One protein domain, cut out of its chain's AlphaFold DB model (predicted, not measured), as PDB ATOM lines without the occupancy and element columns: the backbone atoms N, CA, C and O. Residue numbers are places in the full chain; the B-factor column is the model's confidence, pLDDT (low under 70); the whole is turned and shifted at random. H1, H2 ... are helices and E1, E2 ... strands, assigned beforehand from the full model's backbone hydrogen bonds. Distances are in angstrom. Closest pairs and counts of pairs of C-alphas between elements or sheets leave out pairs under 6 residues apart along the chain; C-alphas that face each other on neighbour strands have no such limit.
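What this domain is: This is residues 194 to 286 of the 290 residues of an uncharacterized protein of Pseudonocardia kunmingensis (UniProt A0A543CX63). An elongated body has its longest helix, H5, set crosswise in the middle, with H2, H3 and H4 packed on it at large angles. H1 makes one end of the long axis, and the small hairpin of E1 and E2, with its loop around Pro 226, makes the other; H3 lies between that hairpin and H5. The printed part has 93 residues with five named helices and two named strands, in the order H1, H2, E1, E2, H3, H4, H5, and its class is mostly helix. The sheet is E1 - E2, antiparallel. The whole is compact, with a radius of gyration of the C-alphas of 13.6 A, and spans 46 by 25 by 18 A.

Where its parts are: H1 is residues 195 to 199, with C-alpha 195 at (46.327, 11.167, 26.318). H2 is residues 203 to 210, 10.4 A long. E1, residues 220 to 222, and E2, residues 231 to 233, are the two strands; C-alpha 220 is at (42.106, 5.081, 55.952). H3 is residues 243 to 251, 12.1 A long. H4 is residues 253 to 263, 15.5 A long. H5 is residues 267 to 281, 20.8 A long, and C-alpha 281 is at (48.596, 16.328, 46.762).

How they stand to each other: H5 is the hub, touching three other helices, and the helix packing is mostly crossed. H2 and H5 touch, about perpendicular at 77 degrees, with the C-alphas of Ala 205 and Ala 277 closest at 5.5 A. H3 and H5 touch at a steep tilt of 63 degrees, the same way; the C-alphas of Leu 248 and Val 271 are closest at 5.9 A. H4 touches H5 with residues 267 to 271 of H5 alone, at a steep tilt of 68 degrees, only just short of about perpendicular, opposite ways; the closest C-alphas are those of Ala 260 and Leu 267, 5.6 A. H3 and H4 are close but not clearly touching, with the C-alphas of Leu 248 and Val 256 closest at 7.1 A. H1 and H2 touch only at the corner, where the C-alphas of Ala 197 and Arg 203 are closest at 4.5 A. The hairpin E1 and E2 is antiparallel at 149 degrees, with N 221 and O 232 within hydrogen-bond range at 2.8 A and N 232 and O 221 at 3.0 A. Residues 231 to 232 of E2 also pair, antiparallel, with residues 239 to 240. The closest C-alphas of E2 and H3 are those of Tyr 231 and Ala 246, 6.3 A. In H1, H2, H3, H4 and H5 every O i to N i+4 pair is within hydrogen-bond range. H1 and H5 are apart, and so are H2 and H4.

The domain as a whole: The two C-alphas farthest apart are those of Arg 199 and Pro 226, 46.6 A. The printed part has no cut. The links H1 to H2, H3 to H4 and H4 to H5 are tight; the others are short, and no link is long. The mean pLDDT of the printed part is 93.1, and no printed residue is under 70.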
ATOM      1  N   LEU A 194      43.583   8.221  28.494       95.56
ATOM      2  CA  LEU A 194      43.820   9.631  28.796       95.56
ATOM      3  C   LEU A 194      45.170  10.095  28.226       95.56
ATOM      4  O   LEU A 194      46.207  10.019  28.889       95.56
ATOM      5  N   LEU A 195      45.161  10.586  26.987       94.25
ATOM      6  CA  LEU A 195      46.327  11.167  26.318       94.25
ATOM      7  C   LEU A 195      46.808  12.446  27.007       94.25
ATOM      8  O   LEU A 195      48.007  12.724  27.004       94.25
ATOM      9  N   ILE A 196      45.897  13.194  27.636       92.75
ATOM     10  CA  ILE A 196      46.231  14.399  28.407       92.75
ATOM     11  C   ILE A 196      47.263  14.114  29.505       92.75
ATOM     12  O   ILE A 196      48.228  14.859  29.658       92.75
ATOM     13  N   ALA A 197      47.151  12.968  30.179       91.94
ATOM     14  CA  ALA A 197      48.104  12.541  31.196       91.94
ATOM     15  C   ALA A 197      49.468  12.134  30.602       91.94
ATOM     16  O   ALA A 197      50.484  12.147  31.288       91.94
ATOM     17  N   GLY A 198      49.516  11.773  29.316       89.88
ATOM     18  CA  GLY A 198      50.762  11.507  28.596       89.88
ATOM     19  C   GLY A 198      51.532  12.768  28.199       89.88
ATOM     20  O   GLY A 198      52.733  12.677  27.970       89.88
ATOM     21  N   ARG A 199      50.855  13.921  28.130       90.12
ATOM     22  CA  ARG A 199      51.445  15.227  27.786       90.12
ATOM     23  C   ARG A 199      51.845  16.056  29.009       90.12
ATOM     24  O   ARG A 199      52.459  17.105  28.849       90.12
ATOM     25  N   SER A 200      51.476  15.609  30.206       92.00
ATOM     26  CA  SER A 200      51.785  16.291  31.459       92.00
ATOM     27  C   SER A 200      53.131  15.848  32.029       92.00
ATOM     28  O   SER A 200      53.509  14.682  31.903       92.00
ATOM     29  N   ALA A 201      53.826  16.773  32.696       90.19
ATOM     30  CA  ALA A 201      55.033  16.469  33.464       90.19
ATOM     31  C   ALA A 201      54.729  15.551  34.662       90.19
ATOM     32  O   ALA A 201      55.547  14.699  35.000       90.19
ATOM     33  N   ASP A 202      53.532  15.681  35.249       93.38
ATOM     34  CA  ASP A 202      53.021  14.787  36.287       93.38
ATOM     35  C   ASP A 202      51.768  14.061  35.789       93.38
ATOM     36  O   ASP A 202      50.622  14.520  35.905       93.38
ATOM     37  N   ARG A 203      52.006  12.892  35.196       94.94
ATOM     38  CA  ARG A 203      50.962  12.017  34.660       94.94
ATOM     39  C   ARG A 203      49.915  11.654  35.712       94.94
ATOM     40  O   ARG A 203      48.727  11.619  35.392       94.94
ATOM     41  N   TRP A 204      50.336  11.320  36.927       95.50
ATOM     42  CA  TRP A 204      49.451  10.717  37.923       95.50
ATOM     43  C   TRP A 204      48.625  11.772  38.647       95.50
ATOM     44  O   TRP A 204      47.424  11.562  38.819       95.50
ATOM     45  N   ALA A 205      49.203  12.940  38.942       95.12
ATOM     46  CA  ALA A 205      48.423  14.089  39.396       95.12
ATOM     47  C   ALA A 205      47.365  14.495  38.357       95.12
ATOM     48  O   ALA A 205      46.213  14.744  38.709       95.12
ATOM     49  N   THR A 206      47.714  14.457  37.065       96.00
ATOM     50  CA  THR A 206      46.756  14.736  35.980       96.00
ATOM     51  C   THR A 206      45.608  13.723  35.955       96.00
ATOM     52  O   THR A 206      44.461  14.098  35.734       96.00
ATOM     53  N   ILE A 207      45.872  12.436  36.208       96.56
ATOM     54  CA  ILE A 207      44.806  11.422  36.295       96.56
ATOM     55  C   ILE A 207      43.876  11.697  37.485       96.56
ATOM     56  O   ILE A 207      42.661  11.600  37.323       96.56
ATOM     57  N   LEU A 208      44.417  12.089  38.645       95.88
ATOM     58  CA  LEU A 208      43.612  12.474  39.814       95.88
ATOM     59  C   LEU A 208      42.731  13.709  39.552       95.88
ATOM     60  O   LEU A 208      41.655  13.827  40.132       95.88
ATOM     61  N   GLU A 209      43.171  14.630  38.694       94.38
ATOM     62  CA  GLU A 209      42.378  15.793  38.271       94.38
ATOM     63  C   GLU A 209      41.284  15.411  37.258       94.38
ATOM     64  O   GLU A 209      40.150  15.885  37.338       94.38
ATOM     65  N   VAL A 210      41.628  14.558  36.292       95.56
ATOM     66  CA  VAL A 210      40.755  14.186  35.171       95.56
ATOM     67  C   VAL A 210      39.687  13.168  35.563       95.56
ATOM     68  O   VAL A 210      38.655  13.114  34.897       95.56
ATOM     69  N   VAL A 211      39.902  12.397  36.630       96.50
ATOM     70  CA  VAL A 211      38.937  11.433  37.173       96.50
ATOM     71  C   VAL A 211      38.507  11.901  38.568       96.50
ATOM     72  O   VAL A 211      39.085  11.469  39.567       96.50
ATOM     73  N   PRO A 212      37.504  12.798  38.667       92.88
ATOM     74  CA  PRO A 212      37.134  13.449  39.917       92.88
ATOM     75  C   PRO A 212      36.810  12.487  41.053       92.88
ATOM     76  O   PRO A 212      37.053  12.833  42.197       92.88
ATOM     77  N   SER A 213      36.289  11.290  40.784       92.81
ATOM     78  CA  SER A 213      35.956  10.323  41.836       92.81
ATOM     79  C   SER A 213      37.174   9.772  42.595       92.81
ATOM     80  O   SER A 213      36.991   9.119  43.618       92.81
ATOM     81  N   LEU A 214      38.406   9.988  42.114       95.75
ATOM     82  CA  LEU A 214      39.608   9.454  42.757       95.75
ATOM     83  C   LEU A 214      40.006  10.215  44.029       95.75
ATOM     84  O   LEU A 214      40.088  11.446  44.038       95.75
ATOM     85  N   ASP A 215      40.349   9.457  45.078       89.75
ATOM     86  CA  ASP A 215      40.837   9.966  46.375       89.75
ATOM     87  C   ASP A 215      39.957  11.097  46.934       89.75
ATOM     88  O   ASP A 215      40.433  12.191  47.256       89.75
ATOM     89  N   ARG A 216      38.646  10.846  47.010       81.25
ATOM     90  CA  ARG A 216      37.677  11.780  47.601       81.25
ATOM     91  C   ARG A 216      37.069  11.246  48.887       81.25
ATOM     92  O   ARG A 216      37.303  11.820  49.953       81.25
ATOM     93  N   ASP A 217      36.365  10.124  48.793       83.69
ATOM     94  CA  ASP A 217      35.346   9.778  49.788       83.69
ATOM     95  C   ASP A 217      35.895   8.988  50.980       83.69
ATOM     96  O   ASP A 217      35.549   9.250  52.132       83.69
ATOM     97  N   HIS A 218      36.790   8.036  50.723       92.50
ATOM     98  CA  HIS A 218      37.294   7.135  51.752       92.50
ATOM     99  C   HIS A 218      38.574   7.686  52.392       92.50
ATOM    100  O   HIS A 218      39.432   8.257  51.724       92.50
ATOM    101  N   GLN A 219      38.717   7.498  53.706       94.69
ATOM    102  CA  GLN A 219      39.927   7.839  54.453       94.69
ATOM    103  C   GLN A 219      40.334   6.649  55.311       94.69
ATOM    104  O   GLN A 219      39.532   6.150  56.104       94.69
ATOM    105  N   ILE A 220      41.581   6.207  55.182       95.75
ATOM    106  CA  ILE A 220      42.106   5.081  55.952       95.75
ATOM    107  C   ILE A 220      42.768   5.571  57.240       95.75
ATOM    108  O   ILE A 220      43.520   6.545  57.266       95.75
ATOM    109  N   ARG A 221      42.513   4.849  58.332       93.38
ATOM    110  CA  ARG A 221      43.294   4.916  59.568       93.38
ATOM    111  C   ARG A 221      44.084   3.629  59.735       93.38
ATOM    112  O   ARG A 221      43.525   2.541  59.613       93.38
ATOM    113  N   CYS A 222      45.357   3.773  60.090       91.69
ATOM    114  CA  CYS A 222      46.199   2.660  60.503       91.69
ATOM    115  C   CYS A 222      46.218   2.564  62.034       91.69
ATOM    116  O   CYS A 222      46.531   3.540  62.719       91.69
ATOM    117  N   ARG A 223      45.859   1.403  62.587       85.00
ATOM    118  CA  ARG A 223      46.002   1.093  64.017       85.00
ATOM    119  C   ARG A 223      46.459  -0.351  64.169       85.00
ATOM    120  O   ARG A 223      45.664  -1.269  64.017       85.00
ATOM    121  N   ARG A 224      47.722  -0.551  64.539       75.69
ATOM    122  CA  ARG A 224      48.258  -1.891  64.807       75.69
ATOM    123  C   ARG A 224      47.868  -2.333  66.216       75.69
ATOM    124  O   ARG A 224      48.393  -1.808  67.191       75.69
ATOM    125  N   TRP A 225      46.931  -3.273  66.305       74.94
ATOM    126  CA  TRP A 225      46.559  -3.969  67.539       74.94
ATOM    127  C   TRP A 225      46.639  -5.479  67.293       74.94
ATOM    128  O   TRP A 225      46.230  -5.918  66.216       74.94
ATOM    129  N   PRO A 226      47.122  -6.286  68.255       75.56
ATOM    130  CA  PRO A 226      47.122  -7.738  68.115       75.56
ATOM    131  C   PRO A 226      45.713  -8.257  67.790       75.56
ATOM    132  O   PRO A 226      44.756  -7.946  68.499       75.56
ATOM    133  N   GLY A 227      45.583  -9.022  66.702       74.19
ATOM    134  CA  GLY A 227      44.320  -9.645  66.294       74.19
ATOM    135  C   GLY A 227      43.287  -8.720  65.632       74.19
ATOM    136  O   GLY A 227      42.127  -9.114  65.530       74.19
ATOM    137  N   ARG A 228      43.655  -7.505  65.192       73.81
ATOM    138  CA  ARG A 228      42.767  -6.618  64.413       73.81
ATOM    139  C   ARG A 228      43.415  -6.165  63.103       73.81
ATOM    140  O   ARG A 228      44.624  -5.940  63.108       73.81
ATOM    141  N   PRO A 229      42.614  -5.956  62.038       75.25
ATOM    142  CA  PRO A 229      43.129  -5.483  60.766       75.25
ATOM    143  C   PRO A 229      43.811  -4.123  60.915       75.25
ATOM    144  O   PRO A 229      43.263  -3.208  61.544       75.25
ATOM    145  N   ALA A 230      45.007  -4.000  60.343       89.19
ATOM    146  CA  ALA A 230      45.857  -2.827  60.506       89.19
ATOM    147  C   ALA A 230      45.254  -1.561  59.881       89.19
ATOM    148  O   ALA A 230      45.448  -0.475  60.429       89.19
ATOM    149  N   TYR A 231      44.512  -1.692  58.777       95.19
ATOM    150  CA  TYR A 231      43.934  -0.578  58.027       95.19
ATOM    151  C   TYR A 231      42.411  -0.638  58.064       95.19
ATOM    152  O   TYR A 231      41.812  -1.661  57.734       95.19
ATOM    153  N   ARG A 232      41.772   0.473  58.439       95.25
ATOM    154  CA  ARG A 232      40.311   0.596  58.467       95.25
ATOM    155  C   ARG A 232      39.862   1.915  57.864       95.25
ATOM    156  O   ARG A 232      40.380   2.973  58.225       95.25
ATOM    157  N   CYS A 233      38.861   1.855  56.999       95.31
ATOM    158  CA  CYS A 233      38.199   3.025  56.460       95.31
ATOM    159  C   CYS A 233      37.320   3.698  57.519       95.31
ATOM    160  O   CYS A 233      36.529   3.049  58.204       95.31
ATOM    161  N   VAL A 234      37.450   5.016  57.654       94.25
ATOM    162  CA  VAL A 234      36.677   5.820  58.611       94.25
ATOM    163  C   VAL A 234      35.211   5.939  58.196       94.25
ATOM    164  O   VAL A 234      34.354   6.030  59.069       94.25
ATOM    165  N   LEU A 235      34.929   5.914  56.891       94.44
ATOM    166  CA  LEU A 235      33.590   6.148  56.352       94.44
ATOM    167  C   LEU A 235      32.726   4.877  56.356       94.44
ATOM    168  O   LEU A 235      31.660   4.865  56.960       94.44
ATOM    169  N   CYS A 236      33.187   3.801  55.712       94.88
ATOM    170  CA  CYS A 236      32.393   2.575  55.532       94.88
ATOM    171  C   CYS A 236      32.752   1.440  56.500       94.88
ATOM    172  O   CYS A 236      32.104   0.403  56.485       94.88
ATOM    173  N   SER A 237      33.759   1.618  57.362       94.12
ATOM    174  CA  SER A 237      34.280   0.584  58.271       94.12
ATOM    175  C   SER A 237      34.989  -0.614  57.633       94.12
ATOM    176  O   SER A 237      35.484  -1.437  58.406       94.12
ATOM    177  N   ASP A 238      35.108  -0.686  56.302       94.06
ATOM    178  CA  ASP A 238      35.890  -1.728  55.625       94.06
ATOM    179  C   ASP A 238      37.319  -1.773  56.158       94.06
ATOM    180  O   ASP A 238      37.924  -0.743  56.483       94.06
ATOM    181  N   SER A 239      37.866  -2.980  56.270       94.38
ATOM    182  CA  SER A 239      39.165  -3.196  56.891       94.38
ATOM    183  C   SER A 239      39.970  -4.285  56.205       94.38
ATOM    184  O   SER A 239      39.410  -5.265  55.722       94.38
ATOM    185  N   THR A 240      41.288  -4.122  56.202       94.25
ATOM    186  CA  THR A 240      42.241  -5.047  55.586       94.25
ATOM    187  C   THR A 240      43.593  -4.966  56.294       94.25
ATOM    188  O   THR A 240      43.919  -3.956  56.919       94.25
ATOM    189  N   ASP A 241      44.388  -6.026  56.182       92.94
ATOM    190  CA  ASP A 241      45.799  -6.041  56.584       92.94
ATOM    191  C   ASP A 241      46.750  -5.709  55.427       92.94
ATOM    192  O   ASP A 241      47.938  -5.466  55.646       92.94
ATOM    193  N   ASP A 242      46.239  -5.649  54.194       93.62
ATOM    194  CA  ASP A 242      47.032  -5.325  53.012       93.62
ATOM    195  C   ASP A 242      47.003  -3.808  52.726       93.62
ATOM    196  O   ASP A 242      45.947  -3.272  52.360       93.62
ATOM    197  N   PRO A 243      48.145  -3.096  52.818       93.94
ATOM    198  CA  PRO A 243      48.212  -1.672  52.494       93.94
ATOM    199  C   PRO A 243      47.847  -1.361  51.033       93.94
ATOM    200  O   PRO A 243      47.374  -0.262  50.753       93.94
ATOM    201  N   GLN A 244      48.033  -2.298  50.094       95.12
ATOM    202  CA  GLN A 244      47.623  -2.114  48.696       95.12
ATOM    203  C   GLN A 244      46.103  -2.120  48.549       95.12
ATOM    204  O   GLN A 244      45.561  -1.277  47.838       95.12
ATOM    205  N   LEU A 245      45.409  -3.026  49.242       95.81
ATOM    206  CA  LEU A 245      43.945  -3.033  49.261       95.81
ATOM    207  C   LEU A 245      43.394  -1.790  49.969       95.81
ATOM    208  O   LEU A 245      42.422  -1.209  49.497       95.81
ATOM    209  N   ALA A 246      44.048  -1.330  51.040       96.19
ATOM    210  CA  ALA A 246      43.672  -0.088  51.713       96.19
ATOM    211  C   ALA A 246      43.842   1.139  50.796       96.19
ATOM    212  O   ALA A 246      42.966   2.003  50.748       96.19
ATOM    213  N   ALA A 247      44.941   1.198  50.032       97.19
ATOM    214  CA  ALA A 247      45.202   2.274  49.076       97.19
ATOM    215  C   ALA A 247      44.192   2.262  47.925       97.19
ATOM    216  O   ALA A 247      43.651   3.309  47.580       97.19
ATOM    217  N   LEU A 248      43.912   1.084  47.358       97.31
ATOM    218  CA  LEU A 248      42.907   0.911  46.310       97.31
ATOM    219  C   LEU A 248      41.526   1.393  46.776       97.31
ATOM    220  O   LEU A 248      40.881   2.162  46.067       97.31
ATOM    221  N   HIS A 249      41.135   1.016  47.994       96.25
ATOM    222  CA  HIS A 249      39.881   1.446  48.598       96.25
ATOM    223  C   HIS A 249      39.825   2.967  48.804       96.25
ATOM    224  O   HIS A 249      38.833   3.597  48.447       96.25
ATOM    225  N   GLN A 250      40.901   3.580  49.316       97.06
ATOM    226  CA  GLN A 250      40.988   5.038  49.470       97.06
ATOM    227  C   GLN A 250      40.906   5.781  48.128       97.06
ATOM    228  O   GLN A 250      40.250   6.818  48.033       97.06
ATOM    229  N   LEU A 251      41.560   5.255  47.088       97.19
ATOM    230  CA  LEU A 251      41.522   5.823  45.740       97.19
ATOM    231  C   LEU A 251      40.148   5.672  45.076       97.19
ATOM    232  O   LEU A 251      39.817   6.495  44.230       97.19
ATOM    233  N   GLY A 252      39.373   4.647  45.436       96.56
ATOM    234  CA  GLY A 252      38.115   4.280  44.791       96.56
ATOM    235  C   GLY A 252      38.289   3.086  43.848       96.56
ATOM    236  O   GLY A 252      38.709   3.234  42.696       96.56
ATOM    237  N   ASP A 253      37.914   1.896  44.330       95.06
ATOM    238  CA  ASP A 253      38.109   0.601  43.662       95.06
ATOM    239  C   ASP A 253      37.668   0.585  42.192       95.06
ATOM    240  O   ASP A 253      38.436   0.186  41.311       95.06
ATOM    241  N   THR A 254      36.434   1.016  41.917       94.69
ATOM    242  CA  THR A 254      35.835   0.949  40.576       94.69
ATOM    243  C   THR A 254      36.619   1.786  39.570       94.69
ATOM    244  O   THR A 254      37.018   1.280  38.517       94.69
ATOM    245  N   ALA A 255      36.914   3.043  39.913       95.75
ATOM    246  CA  ALA A 255      37.625   3.958  39.031       95.75
ATOM    247  C   ALA A 255      39.048   3.463  38.734       95.75
ATOM    248  O   ALA A 255      39.449   3.395  37.572       95.75
ATOM    249  N   VAL A 256      39.792   3.026  39.758       97.31
ATOM    250  CA  VAL A 256      41.160   2.513  39.575       97.31
ATOM    251  C   VAL A 256      41.178   1.259  38.697       97.31
ATOM    252  O   VAL A 256      42.039   1.126  37.825       97.31
ATOM    253  N   ARG A 257      40.219   0.342  38.869       96.25
ATOM    254  CA  ARG A 257      40.122  -0.873  38.041       96.25
ATOM    255  C   ARG A 257      39.781  -0.559  36.584       96.25
ATOM    256  O   ARG A 257      40.331  -1.204  35.688       96.25
ATOM    257  N   LEU A 258      38.919   0.427  36.333       95.81
ATOM    258  CA  LEU A 258      38.617   0.887  34.976       95.81
ATOM    259  C   LEU A 258      39.840   1.539  34.318       95.81
ATOM    260  O   LEU A 258      40.172   1.176  33.189       95.81
ATOM    261  N   ILE A 259      40.580   2.389  35.040       96.12
ATOM    262  CA  ILE A 259      41.840   2.977  34.552       96.12
ATOM    263  C   ILE A 259      42.848   1.878  34.202       96.12
ATOM    264  O   ILE A 259      43.422   1.900  33.112       96.12
ATOM    265  N   ALA A 260      43.041   0.897  35.092       96.44
ATOM    266  CA  ALA A 260      43.954  -0.224  34.864       96.44
ATOM    267  C   ALA A 260      43.619  -0.972  33.568       96.44
ATOM    268  O   ALA A 260      44.514  -1.271  32.777       96.44
ATOM    269  N   ARG A 261      42.327  -1.222  33.322       95.12
ATOM    270  CA  ARG A 261      41.839  -1.891  32.111       95.12
ATOM    271  C   ARG A 261      42.074  -1.048  30.857       95.12
ATOM    272  O   ARG A 261      42.700  -1.529  29.916       95.12
ATOM    273  N   VAL A 262      41.621   0.205  30.852       94.06
ATOM    274  CA  VAL A 262      41.709   1.124  29.701       94.06
ATOM    275  C   VAL A 262      43.165   1.382  29.295       94.06
ATOM    276  O   VAL A 262      43.529   1.341  28.115       94.06
ATOM    277  N   HIS A 263      44.035   1.597  30.280       92.75
ATOM    278  CA  HIS A 263      45.453   1.860  30.047       92.75
ATOM    279  C   HIS A 263      46.306   0.588  29.924       92.75
ATOM    280  O   HIS A 263      47.493   0.701  29.617       92.75
ATOM    281  N   ASN A 264      45.724  -0.603  30.107       93.69
ATOM    282  CA  ASN A 264      46.429  -1.887  30.148       93.69
ATOM    283  C   ASN A 264      47.627  -1.872  31.122       93.69
ATOM    284  O   ASN A 264      48.760  -2.196  30.759       93.69
ATOM    285  N   LEU A 265      47.380  -1.427  32.356       94.56
ATOM    286  CA  LEU A 265      48.388  -1.301  33.408       94.56
ATOM    287  C   LEU A 265      48.192  -2.367  34.493       94.56
ATOM    288  O   LEU A 265      47.054  -2.642  34.879       94.56
ATOM    289  N   PRO A 266      49.277  -2.921  35.068       97.44
ATOM    290  CA  PRO A 266      49.171  -3.777  36.243       97.44
ATOM    291  C   PRO A 266      48.532  -3.017  37.410       97.44
ATOM    292  O   PRO A 266      49.058  -1.986  37.835       97.44
ATOM    293  N   LEU A 267      47.434  -3.549  37.960       97.19
ATOM    294  CA  LEU A 267      46.648  -2.886  39.010       97.19
ATOM    295  C   LEU A 267      47.513  -2.452  40.201       97.19
ATOM    296  O   LEU A 267      47.428  -1.311  40.638       97.19
ATOM    297  N   ARG A 268      48.401  -3.335  40.674       96.56
ATOM    298  CA  ARG A 268      49.312  -3.047  41.791       96.56
ATOM    299  C   ARG A 268      50.195  -1.827  41.527       96.56
ATOM    300  O   ARG A 268      50.349  -0.983  42.400       96.56
ATOM    301  N   ARG A 269      50.762  -1.725  40.320       96.25
ATOM    302  CA  ARG A 269      51.599  -0.580  39.946       96.25
ATOM    303  C   ARG A 269      50.764   0.695  39.900       96.25
ATOM    304  O   ARG A 269      51.174   1.700  40.455       96.25
ATOM    305  N   LEU A 270      49.586   0.640  39.281       97.06
ATOM    306  CA  LEU A 270      48.699   1.797  39.197       97.06
ATOM    307  C   LEU A 270      48.305   2.327  40.585       97.06
ATOM    308  O   LEU A 270      48.359   3.531  40.806       97.06
ATOM    309  N   VAL A 271      47.952   1.439  41.520       97.94
ATOM    310  CA  VAL A 271      47.615   1.816  42.903       97.94
ATOM    311  C   VAL A 271      48.785   2.523  43.582       97.94
ATOM    312  O   VAL A 271      48.581   3.562  44.200       97.94
ATOM    313  N   GLN A 272      50.009   2.005  43.444       97.06
ATOM    314  CA  GLN A 272      51.206   2.623  44.028       97.06
ATOM    315  C   GLN A 272      51.445   4.039  43.501       97.06
ATOM    316  O   GLN A 272      51.688   4.956  44.280       97.06
ATOM    317  N   GLU A 273      51.352   4.208  42.187       97.31
ATOM    318  CA  GLU A 273      51.618   5.479  41.515       97.31
ATOM    319  C   GLU A 273      50.542   6.530  41.844       97.31
ATOM    320  O   GLU A 273      50.860   7.669  42.183       97.31
ATOM    321  N   LEU A 274      49.263   6.136  41.830       97.69
ATOM    322  CA  LEU A 274      48.158   7.019  42.212       97.69
ATOM    323  C   LEU A 274      48.182   7.368  43.704       97.69
ATOM    324  O   LEU A 274      47.890   8.507  44.057       97.69
ATOM    325  N   ALA A 275      48.543   6.427  44.581       97.06
ATOM    326  CA  ALA A 275      48.673   6.694  46.012       97.06
ATOM    327  C   ALA A 275      49.840   7.646  46.312       97.06
ATOM    328  O   ALA A 275      49.710   8.524  47.164       97.06
ATOM    329  N   ALA A 276      50.962   7.520  45.593       96.50
ATOM    330  CA  ALA A 276      52.074   8.463  45.691       96.50
ATOM    331  C   ALA A 276      51.645   9.877  45.267       96.50
ATOM    332  O   ALA A 276      51.824  10.816  46.040       96.50
ATOM    333  N   ALA A 277      50.983  10.012  44.112       96.38
ATOM    334  CA  ALA A 277      50.447  11.294  43.652       96.38
ATOM    335  C   ALA A 277      49.387  11.871  44.610       96.38
ATOM    336  O   ALA A 277      49.373  13.070  44.884       96.38
ATOM    337  N   GLY A 278      48.526  11.019  45.175       95.69
ATOM    338  CA  GLY A 278      47.546  11.408  46.190       95.69
ATOM    339  C   GLY A 278      48.214  11.941  47.458       95.69
ATOM    340  O   GLY A 278      47.800  12.972  47.989       95.69
ATOM    341  N   ARG A 279      49.295  11.296  47.910       95.38
ATOM    342  CA  ARG A 279      50.096  11.745  49.057       95.38
ATOM    343  C   ARG A 279      50.798  13.070  48.792       95.38
ATOM    344  O   ARG A 279      50.865  13.898  49.696       95.38
ATOM    345  N   ASP A 280      51.326  13.269  47.591       94.88
ATOM    346  CA  ASP A 280      51.984  14.523  47.224       94.88
ATOM    347  C   ASP A 280      50.974  15.679  47.145       94.88
ATOM    348  O   ASP A 280      51.297  16.800  47.541       94.88
ATOM    349  N   ARG A 281      49.727  15.388  46.744       93.19
ATOM    350  CA  ARG A 281      48.596  16.328  46.762       93.19
ATOM    351  C   ARG A 281      48.117  16.665  48.179       93.19
ATOM    352  O   ARG A 281      47.888  17.833  48.476       93.19
ATOM    353  N   ASP A 282      47.943  15.663  49.041       93.44
ATOM    354  CA  ASP A 282      47.513  15.839  50.433       93.44
ATOM    355  C   ASP A 282      48.160  14.796  51.356       93.44
ATOM    356  O   ASP A 282      47.654  13.689  51.574       93.44
ATOM    357  N   ARG A 283      49.283  15.183  51.970       93.56
ATOM    358  CA  ARG A 283      50.034  14.310  52.884       93.56
ATOM    359  C   ARG A 283      49.214  13.862  54.091       93.56
ATOM    360  O   ARG A 283      49.475  12.786  54.622       93.56
ATOM    361  N   SER A 284      48.240  14.658  54.535       92.06
ATOM    362  CA  SER A 284      47.461  14.361  55.741       92.06
ATOM    363  C   SER A 284      46.515  13.176  55.533       92.06
ATOM    364  O   SER A 284      46.386  12.320  56.411       92.06
ATOM    365  N   ARG A 285      45.925  13.058  54.337       92.50
ATOM    366  CA  ARG A 285      45.054  11.934  53.951       92.50
ATOM    367  C   ARG A 285      45.806  10.618  53.789       92.50
ATOM    368  O   ARG A 285      45.222   9.550  53.964       92.50
ATOM    369  N   TRP A 286      47.094  10.697  53.473       94.94
ATOM    370  CA  TRP A 286      47.952   9.557  53.147       94.94
ATOM    371  C   TRP A 286      49.031   9.286  54.202       94.94
ATOM    372  O   TRP A 286      49.942   8.495  53.969       94.94
TER     373      TRP A 286